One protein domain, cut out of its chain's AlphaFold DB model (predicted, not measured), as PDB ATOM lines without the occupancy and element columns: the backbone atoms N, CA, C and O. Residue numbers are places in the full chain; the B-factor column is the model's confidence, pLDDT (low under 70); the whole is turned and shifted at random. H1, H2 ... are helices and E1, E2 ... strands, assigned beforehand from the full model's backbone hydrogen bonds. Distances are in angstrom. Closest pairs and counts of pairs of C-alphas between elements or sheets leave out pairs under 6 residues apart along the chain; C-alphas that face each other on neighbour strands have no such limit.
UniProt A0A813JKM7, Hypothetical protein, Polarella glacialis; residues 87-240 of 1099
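AT A GLANCE: This is residues 87 to 240 of the 1099 residues of the protein "Hypothetical protein" of Polarella glacialis (UniProt A0A813JKM7). Two lobes sit end to end: in one, helices cover both faces of the three-stranded sheet E2 E1 E9, H1 and H3 on one face and H2 on the other; in the second, the small sheets E3 E8 E5 and E4 E7 E6 make a loosely closed barrel of six strands. The chain crosses to the barrel from H3 into E3 and returns from E8 through H4 to E9. The 154 printed residues hold four named helices and nine named strands, in the order H1 E1 H2 E2 H3 E3 E4 E5 E6 E7 E8 H4 E9; the class is mixed, helices and strands. The first sheet is mixed, the other two all antiparallel. The whole is only just compact, close to loose, with a radius of gyration of the C-alphas of 17.7 A and spans of 53 by 35 by 23 A.

IN THESE COORDINATES: Find C-alpha 89 at (36.487, 42.448, -50.114); there H1, residues 89 to 98, begins. Next come E1, 102 to 107, H2, 114 to 122, and E2, 127 to 132. H3, 136 to 149, measures 20.0 A and leads to E3, 152 to 160, 23.5 A long from C-alpha 152 at (32.480, 37.833, -33.754). Then read E4, 164 to 168, E5, 174 to 176, E6, 192 to 197, and E7, 200 to 205. E8, 212 to 222, measures 26.7 A and bends by 67 degrees at residue 215. H4, 224 to 227, precedes E9, 238 to 240, which ends at (24.731, 32.490, -48.069).

HOW THE PARTS SIT: Look first at E1, parallel to E2 with N 105 and O 129 at 2.9 A, and antiparallel to E9 with N 104 and O 240 at 2.8 A. E1, H2, E2 form a strand-helix-strand unit, two parallel neighbour strands with a helix between, its crossover right-handed. H1 and H3 touch at Val 89 and Ile 140, closest C-alphas 5.7 A apart. H3 touches H4 with residues 146 to 149 alone, closest at Lys 146 and Ala 227, 4.9 A. E8 is antiparallel to E3, N 153 and O 220 at 2.8 A, and to E5, N 175 and O 221 at 2.8 A. E7 pairs antiparallel with E4, N 203 and O 165 at 2.8 A, and makes a hairpin with E6, N 193 and O 204 at 2.8 A. Between these two sheets, the closest C-alphas of E3 and E4, Ile 157 and Val 167, are 6.6 A apart, as are those of E5 and E6, Cys 176 and Ser 194. H1 and H3 have every O i to N i+4 pair within hydrogen-bond range, H2 has 3 of 5, and H4 is too short for such a pair.

THE WHOLE: The farthest C-alphas, Gly 110 and Thr 161, are 53.4 A apart. The printed part has no cut; the link E5 to E6, 15 residues, is long. Confidence is under 70 at residues 98, 183, 186 to 187 and 224 to 230.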
ATOM      1  N   LYS A  87      31.558  44.924 -54.630       84.00
ATOM      2  CA  LYS A  87      32.512  44.961 -55.757       84.00
ATOM      3  C   LYS A  87      33.864  44.357 -55.395       84.00
ATOM      4  O   LYS A  87      34.617  43.996 -56.292       84.00
ATOM      5  N   ASN A  88      34.193  44.318 -54.105       85.50
ATOM      6  CA  ASN A  88      35.476  43.862 -53.573       85.50
ATOM      7  C   ASN A  88      35.356  43.471 -52.082       85.50
ATOM      8  O   ASN A  88      34.325  43.697 -51.452       85.50
ATOM      9  N   VAL A  89      36.431  42.921 -51.511       85.19
ATOM     10  CA  VAL A  89      36.487  42.448 -50.114       85.19
ATOM     11  C   VAL A  89      36.352  43.574 -49.071       85.19
ATOM     12  O   VAL A  89      35.775  43.350 -48.012       85.19
ATOM     13  N   GLN A  90      36.792  44.807 -49.352       80.62
ATOM     14  CA  GLN A  90      36.600  45.924 -48.413       80.62
ATOM     15  C   GLN A  90      35.118  46.313 -48.290       80.62
ATOM     16  O   GLN A  90      34.666  46.623 -47.187       80.62
ATOM     17  N   ASP A  91      34.356  46.238 -49.391       82.12
ATOM     18  CA  ASP A  91      32.898  46.431 -49.363       82.12
ATOM     19  C   ASP A  91      32.245  45.364 -48.465       82.12
ATOM     20  O   ASP A  91      31.406  45.695 -47.632       82.12
ATOM     21  N   LEU A  92      32.673  44.096 -48.586       85.19
ATOM     22  CA  LEU A  92      32.191  42.986 -47.752       85.19
ATOM     23  C   LEU A  92      32.480  43.226 -46.265       85.19
ATOM     24  O   LEU A  92      31.577  43.079 -45.445       85.19
ATOM     25  N   ASN A  93      33.712  43.610 -45.923       81.56
ATOM     26  CA  ASN A  93      34.132  43.842 -44.539       81.56
ATOM     27  C   ASN A  93      33.275  44.915 -43.854       81.56
ATOM     28  O   ASN A  93      32.763  44.692 -42.760       81.56
ATOM     29  N   HIS A  94      33.066  46.054 -44.518       77.12
ATOM     30  CA  HIS A  94      32.236  47.142 -43.994       77.12
ATOM     31  C   HIS A  94      30.741  46.754 -43.955       77.12
ATOM     32  O   HIS A  94      30.046  47.018 -42.974       77.12
ATOM     33  N   TYR A  95      30.249  46.026 -44.963       81.31
ATOM     34  CA  TYR A  95      28.868  45.537 -45.007       81.31
ATOM     35  C   TYR A  95      28.547  44.534 -43.878       81.31
ATOM     36  O   TYR A  95      27.512  44.659 -43.218       81.31
ATOM     37  N   LEU A  96      29.441  43.569 -43.619       80.06
ATOM     38  CA  LEU A  96      29.336  42.614 -42.507       80.06
ATOM     39  C   LEU A  96      29.601  43.258 -41.139       80.06
ATOM     40  O   LEU A  96      29.158  42.726 -40.118       80.06
ATOM     41  N   HIS A  97      30.311  44.388 -41.089       73.94
ATOM     42  CA  HIS A  97      30.511  45.131 -39.852       73.94
ATOM     43  C   HIS A  97      29.183  45.704 -39.337       73.94
ATOM     44  O   HIS A  97      28.740  45.350 -38.240       73.94
ATOM     45  N   ASP A  98      28.519  46.520 -40.157       69.00
ATOM     46  CA  ASP A  98      27.356  47.321 -39.755       69.00
ATOM     47  C   ASP A  98      26.068  46.510 -39.551       69.00
ATOM     48  O   ASP A  98      25.169  46.937 -38.813       69.00
ATOM     49  N   ASN A  99      25.984  45.330 -40.171       74.25
ATOM     50  CA  ASN A  99      24.789  44.496 -40.233       74.25
ATOM     51  C   ASN A  99      25.063  43.107 -39.637       74.25
ATOM     52  O   ASN A  99      26.045  42.451 -39.982       74.25
ATOM     53  N   ASP A 100      24.185  42.634 -38.749       74.81
ATOM     54  CA  ASP A 100      24.391  41.372 -38.015       74.81
ATOM     55  C   ASP A 100      23.604  40.181 -38.594       74.81
ATOM     56  O   ASP A 100      23.930  39.036 -38.296       74.81
ATOM     57  N   LEU A 101      22.591  40.446 -39.427       87.50
ATOM     58  CA  LEU A 101      21.745  39.445 -40.082       87.50
ATOM     59  C   LEU A 101      21.682  39.741 -41.585       87.50
ATOM     60  O   LEU A 101      20.984  40.658 -42.023       87.50
ATOM     61  N   ASN A 102      22.452  38.980 -42.361       89.56
ATOM     62  CA  ASN A 102      22.734  39.264 -43.767       89.56
ATOM     63  C   ASN A 102      22.371  38.086 -44.664       89.56
ATOM     64  O   ASN A 102      22.561  36.935 -44.279       89.56
ATOM     65  N   VAL A 103      21.954  38.370 -45.895       93.62
ATOM     66  CA  VAL A 103      21.815  37.369 -46.958       93.62
ATOM     67  C   VAL A 103      22.579  37.854 -48.190       93.62
ATOM     68  O   VAL A 103      22.299  38.924 -48.728       93.62
ATOM     69  N   ILE A 104      23.581  37.083 -48.611       93.81
ATOM     70  CA  ILE A 104      24.528  37.437 -49.672       93.81
ATOM     71  C   ILE A 104      24.358  36.471 -50.846       93.81
ATOM     72  O   ILE A 104      24.561  35.264 -50.710       93.81
ATOM     73  N   GLY A 105      23.996  37.010 -52.009       94.06
ATOM     74  CA  GLY A 105      23.966  36.283 -53.275       94.06
ATOM     75  C   GLY A 105      25.342  36.285 -53.940       94.06
ATOM     76  O   GLY A 105      25.889  37.345 -54.235       94.06
ATOM     77  N   LEU A 106      25.918  35.112 -54.185       94.00
ATOM     78  CA  LEU A 106      27.210  34.956 -54.854       94.00
ATOM     79  C   LEU A 106      26.941  34.488 -56.287       94.00
ATOM     80  O   LEU A 106      26.599  33.326 -56.490       94.00
ATOM     81  N   PHE A 107      27.058  35.370 -57.286       93.00
ATOM     82  CA  PHE A 107      26.547  35.112 -58.638       93.00
ATOM     83  C   PHE A 107      27.597  35.323 -59.751       93.00
ATOM     84  O   PHE A 107      28.267  36.360 -59.791       93.00
ATOM     85  N   PRO A 108      27.746  34.381 -60.707       90.69
ATOM     86  CA  PRO A 108      28.637  34.552 -61.854       90.69
ATOM     87  C   PRO A 108      28.067  35.545 -62.885       90.69
ATOM     88  O   PRO A 108      26.891  35.914 -62.848       90.69
ATOM     89  N   ASP A 109      28.902  35.972 -63.835       85.25
ATOM     90  CA  ASP A 109      28.501  36.901 -64.900       85.25
ATOM     91  C   ASP A 109      27.297  36.378 -65.704       85.25
ATOM     92  O   ASP A 109      27.310  35.255 -66.205       85.25
ATOM     93  N   GLY A 110      26.262  37.212 -65.852       79.31
ATOM     94  CA  GLY A 110      25.050  36.877 -66.612       79.31
ATOM     95  C   GLY A 110      24.058  35.944 -65.905       79.31
ATOM     96  O   GLY A 110      23.087  35.524 -66.532       79.31
ATOM     97  N   PHE A 111      24.266  35.618 -64.625       86.88
ATOM     98  CA  PHE A 111      23.318  34.827 -63.836       86.88
ATOM     99  C   PHE A 111      21.979  35.559 -63.627       86.88
ATOM    100  O   PHE A 111      21.958  36.767 -63.388       86.88
ATOM    101  N   ASN A 112      20.858  34.827 -63.672       85.38
ATOM    102  CA  ASN A 112      19.540  35.393 -63.389       85.38
ATOM    103  C   ASN A 112      19.242  35.393 -61.880       85.38
ATOM    104  O   ASN A 112      18.760  34.405 -61.334       85.38
ATOM    105  N   ASN A 113      19.478  36.522 -61.222       84.81
ATOM    106  CA  ASN A 113      19.203  36.731 -59.800       84.81
ATOM    107  C   ASN A 113      17.750  37.171 -59.498       84.81
ATOM    108  O   ASN A 113      17.463  37.547 -58.363       84.81
ATOM    109  N   SER A 114      16.818  37.140 -60.464       83.25
ATOM    110  CA  SER A 114      15.472  37.721 -60.297       83.25
ATOM    111  C   SER A 114      14.680  37.154 -59.113       83.25
ATOM    112  O   SER A 114      13.924  37.888 -58.480       83.25
ATOM    113  N   ALA A 115      14.853  35.869 -58.790       85.12
ATOM    114  CA  ALA A 115      14.216  35.241 -57.635       85.12
ATOM    115  C   ALA A 115      14.794  35.771 -56.309       85.12
ATOM    116  O   ALA A 115      14.040  36.231 -55.456       85.12
ATOM    117  N   PHE A 116      16.125  35.820 -56.182       88.75
ATOM    118  CA  PHE A 116      16.825  36.426 -55.042       88.75
ATOM    119  C   PHE A 116      16.403  37.884 -54.812       88.75
ATOM    120  O   PHE A 116      16.044  38.255 -53.699       88.75
ATOM    121  N   VAL A 117      16.361  38.682 -55.883       82.50
ATOM    122  CA  VAL A 117      15.911  40.085 -55.864       82.50
ATOM    123  C   VAL A 117      14.410  40.209 -55.561       82.50
ATOM    124  O   VAL A 117      13.972  41.227 -55.041       82.50
ATOM    125  N   THR A 118      13.594  39.189 -55.838       82.19
ATOM    126  CA  THR A 118      12.178  39.176 -55.427       82.19
ATOM    127  C   THR A 118      12.039  38.867 -53.934       82.19
ATOM    128  O   THR A 118      11.248  39.511 -53.254       82.19
ATOM    129  N   VAL A 119      12.837  37.938 -53.401       85.19
ATOM    130  CA  VAL A 119      12.800  37.558 -51.979       85.19
ATOM    131  C   VAL A 119      13.447  38.622 -51.083       85.19
ATOM    132  O   VAL A 119      12.917  38.896 -50.007       85.19
ATOM    133  N   SER A 120      14.500  39.323 -51.533       84.75
ATOM    134  CA  SER A 120      15.124  40.440 -50.787       84.75
ATOM    135  C   SER A 120      14.134  41.550 -50.410       84.75
ATOM    136  O   SER A 120      14.318  42.280 -49.435       84.75
ATOM    137  N   ARG A 121      13.044  41.648 -51.177       76.88
ATOM    138  CA  ARG A 121      11.987  42.655 -51.076       76.88
ATOM    139  C   ARG A 121      10.906  42.317 -50.044       76.88
ATOM    140  O   ARG A 121      10.134  43.207 -49.696       76.88
ATOM    141  N   HIS A 122      10.861  41.086 -49.526       79.31
ATOM    142  CA  HIS A 122       9.911  40.676 -48.481       79.31
ATOM    143  C   HIS A 122      10.334  41.095 -47.061       79.31
ATOM    144  O   HIS A 122       9.493  41.124 -46.161       79.31
ATOM    145  N   TYR A 123      11.615  41.410 -46.843       78.50
ATOM    146  CA  TYR A 123      12.187  41.605 -45.508       78.50
ATOM    147  C   TYR A 123      12.506  43.064 -45.198       78.50
ATOM    148  O   TYR A 123      12.858  43.865 -46.066       78.50
ATOM    149  N   ASP A 124      12.438  43.383 -43.906       71.75
ATOM    150  CA  ASP A 124      12.834  44.683 -43.359       71.75
ATOM    151  C   ASP A 124      13.848  44.586 -42.215       71.75
ATOM    152  O   ASP A 124      14.541  45.560 -41.920       71.75
ATOM    153  N   ASP A 125      13.950  43.396 -41.632       73.38
ATOM    154  CA  ASP A 125      14.824  42.946 -40.555       73.38
ATOM    155  C   ASP A 125      16.065  42.174 -41.048       73.38
ATOM    156  O   ASP A 125      16.998  41.963 -40.276       73.38
ATOM    157  N   VAL A 126      16.092  41.781 -42.327       85.12
ATOM    158  CA  VAL A 126      17.200  41.073 -42.991       85.12
ATOM    159  C   VAL A 126      17.790  41.969 -44.081       85.12
ATOM    160  O   VAL A 126      17.043  42.562 -44.863       85.12
ATOM    161  N   ILE A 127      19.121  42.081 -44.143       84.50
ATOM    162  CA  ILE A 127      19.813  42.974 -45.087       84.50
ATOM    163  C   ILE A 127      20.430  42.146 -46.222       84.50
ATOM    164  O   ILE A 127      21.168  41.187 -45.978       84.50
ATOM    165  N   PHE A 128      20.114  42.502 -47.468       88.94
ATOM    166  CA  PHE A 128      20.510  41.749 -48.659       88.94
ATOM    167  C   PHE A 128      21.612  42.456 -49.455       88.94
ATOM    168  O   PHE A 128      21.564  43.666 -49.681       88.94
ATOM    169  N   ALA A 129      22.574  41.671 -49.928       89.38
ATOM    170  CA  ALA A 129      23.644  42.108 -50.815       89.38
ATOM    171  C   ALA A 129      23.956  41.032 -51.857       89.38
ATOM    172  O   ALA A 129      23.552  39.876 -51.728       89.38
ATOM    173  N   GLU A 130      24.713  41.390 -52.885       90.31
ATOM    174  CA  GLU A 130      25.178  40.431 -53.881       90.31
ATOM    175  C   GLU A 130      26.574  40.760 -54.407       90.31
ATOM    176  O   GLU A 130      26.942  41.920 -54.571       90.31
ATOM    177  N   ALA A 131      27.341  39.723 -54.727       91.00
ATOM    178  CA  ALA A 131      28.577  39.825 -55.482       91.00
ATOM    179  C   ALA A 131      28.333  39.288 -56.894       91.00
ATOM    180  O   ALA A 131      27.981  38.119 -57.064       91.00
ATOM    181  N   ARG A 132      28.530  40.135 -57.910       86.94
ATOM    182  CA  ARG A 132      28.410  39.745 -59.322       86.94
ATOM    183  C   ARG A 132      29.788  39.615 -59.968       86.94
ATOM    184  O   ARG A 132      30.603  40.532 -59.872       86.94
ATOM    185  N   GLY A 133      30.000  38.513 -60.684       79.12
ATOM    186  CA  GLY A 133      31.129  38.304 -61.596       79.12
ATOM    187  C   GLY A 133      32.086  37.190 -61.170       79.12
ATOM    188  O   GLY A 133      32.310  36.951 -59.990       79.12
ATOM    189  N   ASN A 134      32.669  36.479 -62.138       75.62
ATOM    190  CA  ASN A 134      33.410  35.228 -61.902       75.62
ATOM    191  C   ASN A 134      34.721  35.358 -61.098       75.62
ATOM    192  O   ASN A 134      35.277  34.329 -60.704       75.62
ATOM    193  N   VAL A 135      35.219  36.581 -60.894       73.75
ATOM    194  CA  VAL A 135      36.421  36.887 -60.099       73.75
ATOM    195  C   VAL A 135      35.995  37.447 -58.742       73.75
ATOM    196  O   VAL A 135      36.128  36.763 -57.731       73.75
ATOM    197  N   SER A 136      35.341  38.610 -58.751       83.31
ATOM    198  CA  SER A 136      34.761  39.299 -57.591       83.31
ATOM    199  C   SER A 136      33.910  38.389 -56.702       83.31
ATOM    200  O   SER A 136      34.128  38.345 -55.495       83.31
ATOM    201  N   ALA A 137      32.978  37.610 -57.265       86.19
ATOM    202  CA  ALA A 137      32.129  36.719 -56.470       86.19
ATOM    203  C   ALA A 137      32.893  35.535 -55.857       86.19
ATOM    204  O   ALA A 137      32.425  34.980 -54.871       86.19
ATOM    205  N   LYS A 138      34.064  35.150 -56.389       87.81
ATOM    206  CA  LYS A 138      34.918  34.107 -55.791       87.81
ATOM    207  C   LYS A 138      35.833  34.662 -54.709       87.81
ATOM    208  O   LYS A 138      35.956  34.039 -53.664       87.81
ATOM    209  N   GLU A 139      36.415  35.837 -54.935       89.00
ATOM    210  CA  GLU A 139      37.191  36.566 -53.924       89.00
ATOM    211  C   GLU A 139      36.313  36.873 -52.697       89.00
ATOM    212  O   GLU A 139      36.705  36.607 -51.564       89.00
ATOM    213  N   ILE A 140      35.076  37.326 -52.929       91.62
ATOM    214  CA  ILE A 140      34.080  37.556 -51.876       91.62
ATOM    215  C   ILE A 140      33.589  36.236 -51.253       91.62
ATOM    216  O   ILE A 140      33.380  36.204 -50.046       91.62
ATOM    217  N   ALA A 141      33.447  35.138 -52.009       90.88
ATOM    218  CA  ALA A 141      33.078  33.829 -51.449       90.88
ATOM    219  C   ALA A 141      34.157  33.239 -50.522       90.88
ATOM    220  O   ALA A 141      33.822  32.649 -49.497       90.88
ATOM    221  N   GLU A 142      35.438  33.394 -50.873       89.38
ATOM    222  CA  GLU A 142      36.567  32.956 -50.044       89.38
ATOM    223  C   GLU A 142      36.630  33.764 -48.741       89.38
ATOM    224  O   GLU A 142      36.754  33.197 -47.656       89.38
ATOM    225  N   ASP A 143      36.494  35.089 -48.829       88.44
ATOM    226  CA  ASP A 143      36.596  35.958 -47.658       88.44
ATOM    227  C   ASP A 143      35.363  35.879 -46.747       88.44
ATOM    228  O   ASP A 143      35.495  35.764 -45.530       88.44
ATOM    229  N   LEU A 144      34.156  35.785 -47.321       89.81
ATOM    230  CA  LEU A 144      32.937  35.451 -46.577       89.81
ATOM    231  C   LEU A 144      33.076  34.097 -45.861       89.81
ATOM    232  O   LEU A 144      32.585  33.939 -44.743       89.81
ATOM    233  N   GLY A 145      33.787  33.144 -46.473       88.00
ATOM    234  CA  GLY A 145      34.189  31.887 -45.848       88.00
ATOM    235  C   GLY A 145      35.016  32.103 -44.582       88.00
ATOM    236  O   GLY A 145      34.694  31.549 -43.530       88.00
ATOM    237  N   LYS A 146      36.045  32.957 -44.647       86.12
ATOM    238  CA  LYS A 146      36.872  33.320 -43.483       86.12
ATOM    239  C   LYS A 146      36.024  33.957 -42.382       86.12
ATOM    240  O   LYS A 146      36.097  33.500 -41.246       86.12
ATOM    241  N   HIS A 147      35.151  34.912 -42.714       83.75
ATOM    242  CA  HIS A 147      34.206  35.510 -41.754       83.75
ATOM    243  C   HIS A 147      33.269  34.479 -41.112       83.75
ATOM    244  O   HIS A 147      33.025  34.550 -39.912       83.75
ATOM    245  N   ALA A 148      32.792  33.482 -41.863       84.38
ATOM    246  CA  ALA A 148      31.970  32.393 -41.327       84.38
ATOM    247  C   ALA A 148      32.735  31.442 -40.380       84.38
ATOM    248  O   ALA A 148      32.115  30.770 -39.553       84.38
ATOM    249  N   ALA A 149      34.070  31.397 -40.466       82.31
ATOM    250  CA  ALA A 149      34.932  30.689 -39.518       82.31
ATOM    251  C   ALA A 149      35.285  31.520 -38.266       82.31
ATOM    252  O   ALA A 149      35.752  30.959 -37.271       82.31
ATOM    253  N   LEU A 150      35.067  32.840 -38.291       80.50
ATOM    254  CA  LEU A 150      35.329  33.726 -37.160       80.50
ATOM    255  C   LEU A 150      34.149  33.792 -36.186       80.50
ATOM    256  O   LEU A 150      32.974  33.785 -36.551       80.50
ATOM    257  N   VAL A 151      34.477  33.913 -34.899       77.00
ATOM    258  CA  VAL A 151      33.494  34.152 -33.840       77.00
ATOM    259  C   VAL A 151      33.537  35.627 -33.459       77.00
ATOM    260  O   VAL A 151      34.380  36.046 -32.669       77.00
ATOM    261  N   CYS A 152      32.619  36.405 -34.027       76.50
ATOM    262  CA  CYS A 152      32.480  37.833 -33.754       76.50
ATOM    263  C   CYS A 152      31.424  38.129 -32.675       76.50
ATOM    264  O   CYS A 152      30.365  37.504 -32.639       76.50
ATOM    265  N   GLU A 153      31.706  39.115 -31.824       78.31
ATOM    266  CA  GLU A 153      30.817  39.669 -30.798       78.31
ATOM    267  C   GLU A 153      30.834  41.208 -30.845       78.31
ATOM    268  O   GLU A 153      31.848  41.827 -31.169       78.31
ATOM    269  N   THR A 154      29.712  41.840 -30.490       83.25
ATOM    270  CA  THR A 154      29.570  43.306 -30.465       83.25
ATOM    271  C   THR A 154      29.768  43.822 -29.040       83.25
ATOM    272  O   THR A 154      28.869  43.765 -28.200       83.25
ATOM    273  N   ILE A 155      30.968  44.328 -28.755       85.56
ATOM    274  CA  ILE A 155      31.407  44.750 -27.424       85.56
ATOM    275  C   ILE A 155      30.877  46.153 -27.103       85.56
ATOM    276  O   ILE A 155      31.120  47.122 -27.825       85.56
ATOM    277  N   ASN A 156      30.161  46.279 -25.983       86.62
ATOM    278  CA  ASN A 156      29.606  47.547 -25.507       86.62
ATOM    279  C   ASN A 156      30.682  48.416 -24.837       86.62
ATOM    280  O   ASN A 156      30.894  48.341 -23.627       86.62
ATOM    281  N   ILE A 157      31.319  49.297 -25.609       88.88
ATOM    282  CA  ILE A 157      32.288  50.272 -25.083       88.88
ATOM    283  C   ILE A 157      31.579  51.341 -24.238       88.88
ATOM    284  O   ILE A 157      32.085  51.770 -23.198       88.88
ATOM    285  N   GLY A 158      30.377  51.760 -24.642       85.94
ATOM    286  CA  GLY A 158      29.596  52.786 -23.951       85.94
ATOM    287  C   GLY A 158      30.279  54.160 -23.961       85.94
ATOM    288  O   GLY A 158      31.112  54.439 -24.816       85.94
ATOM    289  N   ARG A 159      29.926  55.026 -23.005       88.88
ATOM    290  CA  ARG A 159      30.431  56.413 -22.887       88.88
ATOM    291  C   ARG A 159      31.814  56.499 -22.232       88.88
ATOM    292  O   ARG A 159      32.143  55.647 -21.399       88.88
ATOM    293  N   SER A 160      32.560  57.572 -22.514       89.50
ATOM    294  CA  SER A 160      33.775  57.961 -21.776       89.50
ATOM    295  C   SER A 160      33.837  59.470 -21.526       89.50
ATOM    296  O   SER A 160      33.414  60.262 -22.362       89.50
ATOM    297  N   THR A 161      34.399  59.885 -20.389       87.62
ATOM    298  CA  THR A 161      34.764  61.291 -20.114       87.62
ATOM    299  C   THR A 161      36.194  61.630 -20.548       87.62
ATOM    300  O   THR A 161      36.569  62.799 -20.544       87.62
ATOM    301  N   GLN A 162      36.981  60.624 -20.932       88.12
ATOM    302  CA  GLN A 162      38.364  60.739 -21.396       88.12
ATOM    303  C   GLN A 162      38.447  60.314 -22.868       88.12
ATOM    304  O   GLN A 162      37.652  59.488 -23.310       88.12
ATOM    305  N   SER A 163      39.428  60.822 -23.617       87.88
ATOM    306  CA  SER A 163      39.678  60.409 -25.010       87.88
ATOM    307  C   SER A 163      40.198  58.972 -25.152       87.88
ATOM    308  O   SER A 163      40.369  58.495 -26.267       87.88
ATOM    309  N   SER A 164      40.409  58.256 -24.048       90.06
ATOM    310  CA  SER A 164      40.660  56.815 -24.025       90.06
ATOM    311  C   SER A 164      39.648  56.119 -23.114       90.06
ATOM    312  O   SER A 164      39.088  56.735 -22.201       90.06
ATOM    313  N   LYS A 165      39.403  54.831 -23.355       92.38
ATOM    314  CA  LYS A 165      38.669  53.942 -22.452       92.38
ATOM    315  C   LYS A 165      39.172  52.511 -22.590       92.38
ATOM    316  O   LYS A 165      39.384  52.038 -23.701       92.38
ATOM    317  N   GLN A 166      39.296  51.811 -21.467       91.38
ATOM    318  CA  GLN A 166      39.584  50.379 -21.444       91.38
ATOM    319  C   GLN A 166      38.330  49.558 -21.129       91.38
ATOM    320  O   GLN A 166      37.465  49.999 -20.368       91.38
ATOM    321  N   VAL A 167      38.234  48.380 -21.746       90.56
ATOM    322  CA  VAL A 167      37.129  47.420 -21.636       90.56
ATOM    323  C   VAL A 167      37.720  46.007 -21.644       90.56
ATOM    324  O   VAL A 167      38.637  45.732 -22.416       90.56
ATOM    325  N   GLU A 168      37.222  45.113 -20.791       89.38
ATOM    326  CA  GLU A 168      37.620  43.701 -20.825       89.38
ATOM    327  C   GLU A 168      36.833  42.952 -21.911       89.38
ATOM    328  O   GLU A 168      35.612  43.086 -22.019       89.38
ATOM    329  N   LEU A 169      37.540  42.164 -22.718       86.94
ATOM    330  CA  LEU A 169      36.981  41.290 -23.742       86.94
ATOM    331  C   LEU A 169      36.560  39.939 -23.137       86.94
ATOM    332  O   LEU A 169      37.236  39.408 -22.246       86.94
ATOM    333  N   PRO A 170      35.474  39.321 -23.639       83.69
ATOM    334  CA  PRO A 170      34.974  38.060 -23.096       83.69
ATOM    335  C   PRO A 170      36.020  36.942 -23.210       83.69
ATOM    336  O   PRO A 170      36.166  36.125 -22.294       83.69
ATOM    337  N   ARG A 171      36.789  36.927 -24.303       82.50
ATOM    338  CA  ARG A 171      37.774  35.895 -24.645       82.50
ATOM    339  C   ARG A 171      39.103  36.547 -25.055       82.50
ATOM    340  O   ARG A 171      39.147  37.720 -25.406       82.50
ATOM    341  N   ASP A 172      40.184  35.790 -24.908       80.12
ATOM    342  CA  ASP A 172      41.554  36.231 -25.202       80.12
ATOM    343  C   ASP A 172      41.899  35.985 -26.683       80.12
ATOM    344  O   ASP A 172      41.341  35.075 -27.304       80.12
ATOM    345  N   GLY A 173      42.807  36.782 -27.251       76.56
ATOM    346  CA  GLY A 173      43.182  36.692 -28.668       76.56
ATOM    347  C   GLY A 173      42.050  37.065 -29.636       76.56
ATOM    348  O   GLY A 173      41.856  36.384 -30.646       76.56
ATOM    349  N   MET A 174      41.289  38.117 -29.318       83.00
ATOM    350  CA  MET A 174      40.303  38.719 -30.225       83.00
ATOM    351  C   MET A 174      40.872  39.989 -30.881       83.00
ATOM    352  O   MET A 174      41.494  40.812 -30.211       83.00
ATOM    353  N   HIS A 175      40.626  40.167 -32.176       84.38
ATOM    354  CA  HIS A 175      40.872  41.399 -32.927       84.38
ATOM    355  C   HIS A 175      39.599  42.265 -32.939       84.38
ATOM    356  O   HIS A 175      38.494  41.729 -32.911       84.38
ATOM    357  N   CYS A 176      39.721  43.593 -32.971       83.69
ATOM    358  CA  CYS A 176      38.581  44.518 -32.974       83.69
ATOM    359  C   CYS A 176      38.703  45.522 -34.121       83.69
ATOM    360  O   CYS A 176      39.801  45.985 -34.415       83.69
ATOM    361  N   PHE A 177      37.579  45.898 -34.731       81.88
ATOM    362  CA  PHE A 177      37.574  46.899 -35.800       81.88
ATOM    363  C   PHE A 177      37.644  48.331 -35.242       81.88
ATOM    364  O   PHE A 177      37.003  48.655 -34.240       81.88
ATOM    365  N   ASP A 178      38.392  49.204 -35.924       81.75
ATOM    366  CA  ASP A 178      38.580  50.621 -35.561       81.75
ATOM    367  C   ASP A 178      37.350  51.514 -35.874       81.75
ATOM    368  O   ASP A 178      37.347  52.701 -35.543       81.75
ATOM    369  N   GLU A 179      36.296  50.955 -36.481       79.50
ATOM    370  CA  GLU A 179      35.034  51.629 -36.828       79.50
ATOM    371  C   GLU A 179      33.947  51.327 -35.767       79.50
ATOM    372  O   GLU A 179      33.343  50.259 -35.794       79.50
ATOM    373  N   PRO A 180      33.663  52.212 -34.789       81.31
ATOM    374  CA  PRO A 180      32.663  51.927 -33.763       81.31
ATOM    375  C   PRO A 180      31.233  52.242 -34.218       81.31
ATOM    376  O   PRO A 180      30.887  53.376 -34.557       81.31
ATOM    377  N   ARG A 181      30.349  51.252 -34.091       78.75
ATOM    378  CA  ARG A 181      28.907  51.391 -34.315       78.75
ATOM    379  C   ARG A 181      28.277  52.281 -33.237       78.75
ATOM    380  O   ARG A 181      28.514  52.103 -32.039       78.75
ATOM    381  N   ASN A 182      27.416  53.211 -33.646       78.81
ATOM    382  CA  ASN A 182      26.687  54.110 -32.746       78.81
ATOM    383  C   ASN A 182      25.163  53.979 -32.943       78.81
ATOM    384  O   ASN A 182      24.571  54.744 -33.711       78.81
ATOM    385  N   PRO A 183      24.493  53.067 -32.208       66.31
ATOM    386  CA  PRO A 183      23.043  52.875 -32.301       66.31
ATOM    387  C   PRO A 183      22.208  54.121 -31.962       66.31
ATOM    388  O   PRO A 183      21.024  54.172 -32.274       66.31
ATOM    389  N   GLN A 184      22.798  55.130 -31.304       70.56
ATOM    390  CA  GLN A 184      22.089  56.351 -30.908       70.56
ATOM    391  C   GLN A 184      22.096  57.424 -32.010       70.56
ATOM    392  O   GLN A 184      21.203  58.273 -32.029       70.56
ATOM    393  N   ARG A 185      23.110  57.418 -32.892       71.88
ATOM    394  CA  ARG A 185      23.260  58.310 -34.057       71.88
ATOM    395  C   ARG A 185      24.137  57.647 -35.134       71.88
ATOM    396  O   ARG A 185      25.356  57.705 -34.998       71.88
ATOM    397  N   PRO A 186      23.550  57.097 -36.213       61.31
ATOM    398  CA  PRO A 186      24.319  56.550 -37.336       61.31
ATOM    399  C   PRO A 186      25.128  57.608 -38.107       61.31
ATOM    400  O   PRO A 186      26.236  57.337 -38.544       61.31
ATOM    401  N   GLU A 187      24.612  58.838 -38.231       63.91
ATOM    402  CA  GLU A 187      25.280  59.969 -38.905       63.91
ATOM    403  C   GLU A 187      26.368  60.617 -38.014       63.91
ATOM    404  O   GLU A 187      26.324  61.810 -37.706       63.91
ATOM    405  N   TRP A 188      27.312  59.817 -37.514       73.81
ATOM    406  CA  TRP A 188      28.356  60.234 -36.574       73.81
ATOM    407  C   TRP A 188      29.755  60.032 -37.172       73.81
ATOM    408  O   TRP A 188      29.975  59.107 -37.944       73.81
ATOM    409  N   THR A 189      30.685  60.940 -36.863       76.69
ATOM    410  CA  THR A 189      31.920  61.141 -37.653       76.69
ATOM    411  C   THR A 189      33.214  61.146 -36.834       76.69
ATOM    412  O   THR A 189      34.284  61.428 -37.380       76.69
ATOM    413  N   ASP A 190      33.124  60.903 -35.527       82.75
ATOM    414  CA  ASP A 190      34.283  60.836 -34.633       82.75
ATOM    415  C   ASP A 190      35.093  59.564 -34.962       82.75
ATOM    416  O   ASP A 190      34.522  58.549 -35.362       82.75
ATOM    417  N   ARG A 191      36.425  59.595 -34.826       85.31
ATOM    418  CA  ARG A 191      37.306  58.505 -35.289       85.31
ATOM    419  C   ARG A 191      38.066  57.871 -34.147       85.31
ATOM    420  O   ARG A 191      38.659  58.570 -33.324       85.31
ATOM    421  N   PHE A 192      38.147  56.550 -34.160       88.81
ATOM    422  CA  PHE A 192      38.728  55.777 -33.074       88.81
ATOM    423  C   PHE A 192      39.871  54.897 -33.563       88.81
ATOM    424  O   PHE A 192      40.085  54.726 -34.759       88.81
ATOM    425  N   LYS A 193      40.638  54.396 -32.601       89.56
ATOM    426  CA  LYS A 193      41.616  53.339 -32.788       89.56
ATOM    427  C   LYS A 193      41.601  52.396 -31.596       89.56
ATOM    428  O   LYS A 193      41.677  52.834 -30.443       89.56
ATOM    429  N   SER A 194      41.535  51.112 -31.894       89.00
ATOM    430  CA  SER A 194      41.635  50.006 -30.961       89.00
ATOM    431  C   SER A 194      43.088  49.556 -30.770       89.00
ATOM    432  O   SER A 194      43.938  49.687 -31.655       89.00
ATOM    433  N   THR A 195      43.364  49.011 -29.590       89.00
ATOM    434  CA  THR A 195      44.541  48.191 -29.296       89.00
ATOM    435  C   THR A 195      44.107  47.110 -28.314       89.00
ATOM    436  O   THR A 195      43.530  47.443 -27.278       89.00
ATOM    437  N   VAL A 196      44.376  45.839 -28.609       87.00
ATOM    438  CA  VAL A 196      44.053  44.716 -27.716       87.00
ATOM    439  C   VAL A 196      45.338  44.138 -27.128       87.00
ATOM    440  O   VAL A 196      46.231  43.726 -27.866       87.00
ATOM    441  N   GLU A 197      45.426  44.098 -25.799       85.00
ATOM    442  CA  GLU A 197      46.526  43.481 -25.054       85.00
ATOM    443  C   GLU A 197      45.967  42.355 -24.170       85.00
ATOM    444  O   GLU A 197      45.391  42.585 -23.103       85.00
ATOM    445  N   GLY A 198      46.084  41.116 -24.657       83.69
ATOM    446  CA  GLY A 198      45.403  39.957 -24.075       83.69
ATOM    447  C   GLY A 198      43.883  40.139 -24.122       83.69
ATOM    448  O   GLY A 198      43.305  40.375 -25.179       83.69
ATOM    449  N   LYS A 199      43.234  40.123 -22.951       89.38
ATOM    450  CA  LYS A 199      41.810  40.472 -22.812       89.38
ATOM    451  C   LYS A 199      41.505  41.973 -22.769       89.38
ATOM    452  O   LYS A 199      40.332  42.334 -22.814       89.38
ATOM    453  N   MET A 200      42.489  42.861 -22.627       88.75
ATOM    454  CA  MET A 200      42.205  44.288 -22.447       88.75
ATOM    455  C   MET A 200      42.144  45.020 -23.784       88.75
ATOM    456  O   MET A 200      43.171  45.304 -24.399       88.75
ATOM    457  N   LEU A 201      40.934  45.395 -24.198       91.31
ATOM    458  CA  LEU A 201      40.721  46.348 -25.277       91.31
ATOM    459  C   LEU A 201      40.905  47.775 -24.745       91.31
ATOM    460  O   LEU A 201      40.200  48.209 -23.835       91.31
ATOM    461  N   THR A 202      41.807  48.532 -25.364       91.12
ATOM    462  CA  THR A 202      41.922  49.986 -25.214       91.12
ATOM    463  C   THR A 202      41.360  50.665 -26.461       91.12
ATOM    464  O   THR A 202      41.848  50.440 -27.565       91.12
ATOM    465  N   VAL A 203      40.350  51.516 -26.285       91.81
ATOM    466  CA  VAL A 203      39.716  52.315 -27.342       91.81
ATOM    467  C   VAL A 203      40.133  53.769 -27.177       91.81
ATOM    468  O   VAL A 203      39.853  54.383 -26.148       91.81
ATOM    469  N   ASN A 204      40.787  54.333 -28.188       90.25
ATOM    470  CA  ASN A 204      41.275  55.709 -28.191       90.25
ATOM    471  C   ASN A 204      40.545  56.527 -29.257       90.25
ATOM    472  O   ASN A 204      40.526  56.141 -30.422       90.25
ATOM    473  N   ARG A 205      39.988  57.678 -28.886       89.94
ATOM    474  CA  ARG A 205      39.524  58.699 -29.827       89.94
ATOM    475  C   ARG A 205      40.740  59.393 -30.450       89.94
ATOM    476  O   ARG A 205      41.709  59.698 -29.761       89.94
ATOM    477  N   THR A 206      40.692  59.623 -31.758       88.25
ATOM    478  CA  THR A 206      41.823  60.121 -32.568       88.25
ATOM    479  C   THR A 206      41.549  61.463 -33.243       88.25
ATOM    480  O   THR A 206      42.485  62.138 -33.663       88.25
ATOM    481  N   ASP A 207      40.284  61.877 -33.346       86.38
ATOM    482  CA  ASP A 207      39.879  63.174 -33.900       86.38
ATOM    483  C   ASP A 207      39.825  64.301 -32.851       86.38
ATOM    484  O   ASP A 207      39.959  65.468 -33.220       86.38
ATOM    485  N   ALA A 208      39.677  63.975 -31.559       83.38
ATOM    486  CA  ALA A 208      39.659  64.954 -30.473       83.38
ATOM    487  C   ALA A 208      40.251  64.416 -29.156       83.38
ATOM    488  O   ALA A 208      40.164  63.229 -28.849       83.38
ATOM    489  N   ASN A 209      40.787  65.329 -28.339       81.94
ATOM    490  CA  ASN A 209      41.397  65.046 -27.030       81.94
ATOM    491  C   ASN A 209      40.384  65.037 -25.861       81.94
ATOM    492  O   ASN A 209      40.773  65.137 -24.698       81.94
ATOM    493  N   GLU A 210      39.090  64.941 -26.160       84.44
ATOM    494  CA  GLU A 210      37.997  64.859 -25.187       84.44
ATOM    495  C   GLU A 210      37.273  63.506 -25.276       84.44
ATOM    496  O   GLU A 210      37.483  62.731 -26.211       84.44
ATOM    497  N   GLY A 211      36.435  63.203 -24.282       84.94
ATOM    498  CA  GLY A 211      35.625  61.986 -24.270       84.94
ATOM    499  C   GLY A 211      34.491  61.968 -25.302       84.94
ATOM    500  O   GLY A 211      34.418  62.792 -26.214       84.94
ATOM    501  N   TRP A 212      33.576  61.014 -25.138       88.94
ATOM    502  CA  TRP A 212      32.403  60.834 -25.994       88.94
ATOM    503  C   TRP A 212      31.150  60.515 -25.160       88.94
ATOM    504  O   TRP A 212      31.133  59.640 -24.288       88.94
ATOM    505  N   GLY A 213      30.072  61.253 -25.432       81.38
ATOM    506  CA  GLY A 213      28.776  61.154 -24.748       81.38
ATOM    507  C   GLY A 213      27.826  60.094 -25.323       81.38
ATOM    508  O   GLY A 213      26.692  59.963 -24.862       81.38
ATOM    509  N   GLN A 214      28.263  59.337 -26.322       83.25
ATOM    510  CA  GLN A 214      27.495  58.344 -27.064       83.25
ATOM    511  C   GLN A 214      27.693  56.941 -26.461       83.25
ATOM    512  O   GLN A 214      28.771  56.620 -25.965       83.25
ATOM    513  N   MET A 215      26.660  56.094 -26.485       83.88
ATOM    514  CA  MET A 215      26.822  54.662 -26.202       83.88
ATOM    515  C   MET A 215      27.320  53.962 -27.467       83.88
ATOM    516  O   MET A 215      26.518  53.656 -28.346       83.88
ATOM    517  N   ILE A 216      28.636  53.761 -27.566       87.88
ATOM    518  CA  ILE A 216      29.279  53.188 -28.757       87.88
ATOM    519  C   ILE A 216      29.596  51.708 -28.552       87.88
ATOM    520  O   ILE A 216      29.772  51.245 -27.419       87.88
ATOM    521  N   GLN A 217      29.666  50.977 -29.654       88.44
ATOM    522  CA  GLN A 217      29.943  49.547 -29.709       88.44
ATOM    523  C   GLN A 217      31.067  49.287 -30.713       88.44
ATOM    524  O   GLN A 217      31.205  50.031 -31.677       88.44
ATOM    525  N   MET A 218      31.844  48.228 -30.519       86.94
ATOM    526  CA  MET A 218      32.828  47.759 -31.500       86.94
ATOM    527  C   MET A 218      32.626  46.276 -31.756       86.94
ATOM    528  O   MET A 218      32.417  45.511 -30.814       86.94
ATOM    529  N   LYS A 219      32.700  45.866 -33.019       84.44
ATOM    530  CA  LYS A 219      32.692  44.452 -33.386       84.44
ATOM    531  C   LYS A 219      34.104  43.899 -33.179       84.44
ATOM    532  O   LYS A 219      35.083  44.508 -33.615       84.44
ATOM    533  N   CYS A 220      34.208  42.785 -32.466       85.19
ATOM    534  CA  CYS A 220      35.466  42.104 -32.182       85.19
ATOM    535  C   CYS A 220      35.326  40.619 -32.513       85.19
ATOM    536  O   CYS A 220      34.363  39.986 -32.086       85.19
ATOM    537  N   CYS A 221      36.279  40.066 -33.251       81.19
ATOM    538  CA  CYS A 221      36.290  38.687 -33.725       81.19
ATOM    539  C   CYS A 221      37.485  37.921 -33.155       81.19
ATOM    540  O   CYS A 221      38.483  38.519 -32.764       81.19
ATOM    541  N   ASP A 222      37.406  36.595 -33.113       80.94
ATOM    542  CA  ASP A 222      38.579  35.740 -32.895       80.94
ATOM    543  C   ASP A 222      39.729  36.049 -33.881       80.94
ATOM    544  O   ASP A 222      39.488  36.511 -34.993       80.94
ATOM    545  N   ASP A 223      40.970  35.752 -33.481       72.06
ATOM    546  CA  ASP A 223      42.176  35.819 -34.327       72.06
ATOM    547  C   ASP A 223      41.975  35.246 -35.749       72.06
ATOM    548  O   ASP A 223      41.673  34.061 -35.930       72.06
ATOM    549  N   GLU A 224      42.230  36.091 -36.754       67.25
ATOM    550  CA  GLU A 224      42.173  35.798 -38.193       67.25
ATOM    551  C   GLU A 224      43.040  34.589 -38.584       67.25
ATOM    552  O   GLU A 224      42.665  33.814 -39.470       67.25
ATOM    553  N   SER A 225      44.129  34.323 -37.848       64.69
ATOM    554  CA  SER A 225      44.969  33.144 -38.071       64.69
ATOM    555  C   SER A 225      44.220  31.818 -37.848       64.69
ATOM    556  O   SER A 225      44.701  30.764 -38.270       64.69
ATOM    557  N   LYS A 226      43.039  31.811 -37.215       63.75
ATOM    558  CA  LYS A 226      42.164  30.626 -37.166       63.75
ATOM    559  C   LYS A 226      41.467  30.397 -38.509       63.75
ATOM    560  O   LYS A 226      41.509  29.280 -39.025       63.75
ATOM    561  N   ALA A 227      40.895  31.451 -39.091       64.06
ATOM    562  CA  ALA A 227      40.172  31.393 -40.360       64.06
ATOM    563  C   ALA A 227      41.090  31.032 -41.540       64.06
ATOM    564  O   ALA A 227      40.703  30.233 -42.389       64.06
ATOM    565  N   GLU A 228      42.339  31.513 -41.555       65.81
ATOM    566  CA  GLU A 228      43.344  31.101 -42.554       65.81
ATOM    567  C   GLU A 228      43.580  29.578 -42.598       65.81
ATOM    568  O   GLU A 228      43.922  29.031 -43.645       65.81
ATOM    569  N   LYS A 229      43.424  28.884 -41.461       62.91
ATOM    570  CA  LYS A 229      43.751  27.455 -41.321       62.91
ATOM    571  C   LYS A 229      42.571  26.532 -41.638       62.91
ATOM    572  O   LYS A 229      42.801  25.395 -42.048       62.91
ATOM    573  N   ALA A 230      41.335  26.988 -41.429       67.81
ATOM    574  CA  ALA A 230      40.121  26.249 -41.762       67.81
ATOM    575  C   ALA A 230      38.917  27.196 -41.902       67.81
ATOM    576  O   ALA A 230      38.431  27.731 -40.907       67.81
ATOM    577  N   HIS A 231      38.401  27.344 -43.122       78.62
ATOM    578  CA  HIS A 231      37.162  28.064 -43.414       78.62
ATOM    579  C   HIS A 231      36.292  27.296 -44.424       78.62
ATOM    580  O   HIS A 231      36.832  26.550 -45.249       78.62
ATOM    581  N   PRO A 232      34.953  27.434 -44.380       83.81
ATOM    582  CA  PRO A 232      34.080  26.924 -45.433       83.81
ATOM    583  C   PRO A 232      34.348  27.660 -46.753       83.81
ATOM    584  O   PRO A 232      34.499  28.876 -46.774       83.81
ATOM    585  N   MET A 233      34.380  26.926 -47.866       85.00
ATOM    586  CA  MET A 233      34.504  27.502 -49.209       85.00
ATOM    587  C   MET A 233      33.131  27.496 -49.884       85.00
ATOM    588  O   MET A 233      32.605  26.429 -50.207       85.00
ATOM    589  N   PHE A 234      32.541  28.675 -50.088       90.56
ATOM    590  CA  PHE A 234      31.196  28.785 -50.653       90.56
ATOM    591  C   PHE A 234      31.192  28.637 -52.188       90.56
ATOM    592  O   PHE A 234      32.053  29.207 -52.864       90.56
ATOM    593  N   PRO A 235      30.251  27.866 -52.769       89.00
ATOM    594  CA  PRO A 235      30.163  27.696 -54.215       89.00
ATOM    595  C   PRO A 235      29.619  28.953 -54.911       89.00
ATOM    596  O   PRO A 235      28.970  29.799 -54.299       89.00
ATOM    597  N   VAL A 236      29.863  29.062 -56.219       88.94
ATOM    598  CA  VAL A 236      29.330  30.134 -57.076       88.94
ATOM    599  C   VAL A 236      28.692  29.480 -58.314       88.94
ATOM    600  O   VAL A 236      29.420  28.818 -59.061       88.94
ATOM    601  N   PRO A 237      27.376  29.640 -58.568       91.44
ATOM    602  CA  PRO A 237      26.420  30.435 -57.796       91.44
ATOM    603  C   PRO A 237      26.062  29.828 -56.427       91.44
ATOM    604  O   PRO A 237      26.059  28.608 -56.277       91.44
ATOM    605  N   SER A 238      25.710  30.673 -55.454       92.81
ATOM    606  CA  SER A 238      25.007  30.276 -54.222       92.81
ATOM    607  C   SER A 238      24.332  31.468 -53.532       92.81
ATOM    608  O   SER A 238      24.517  32.620 -53.927       92.81
ATOM    609  N   VAL A 239      23.549  31.185 -52.488       95.12
ATOM    610  CA  VAL A 239      23.068  32.180 -51.522       95.12
ATOM    611  C   VAL A 239      23.562  31.772 -50.136       95.12
ATOM    612  O   VAL A 239      23.404  30.616 -49.740       95.12
ATOM    613  N   VAL A 240      24.166  32.709 -49.407       95.00
ATOM    614  CA  VAL A 240      24.731  32.490 -48.069       95.00
ATOM    615  C   VAL A 240      24.077  33.452 -47.084       95.00
ATOM    616  O   VAL A 240      24.091  34.665 -47.285       95.00
TER     617      VAL A 240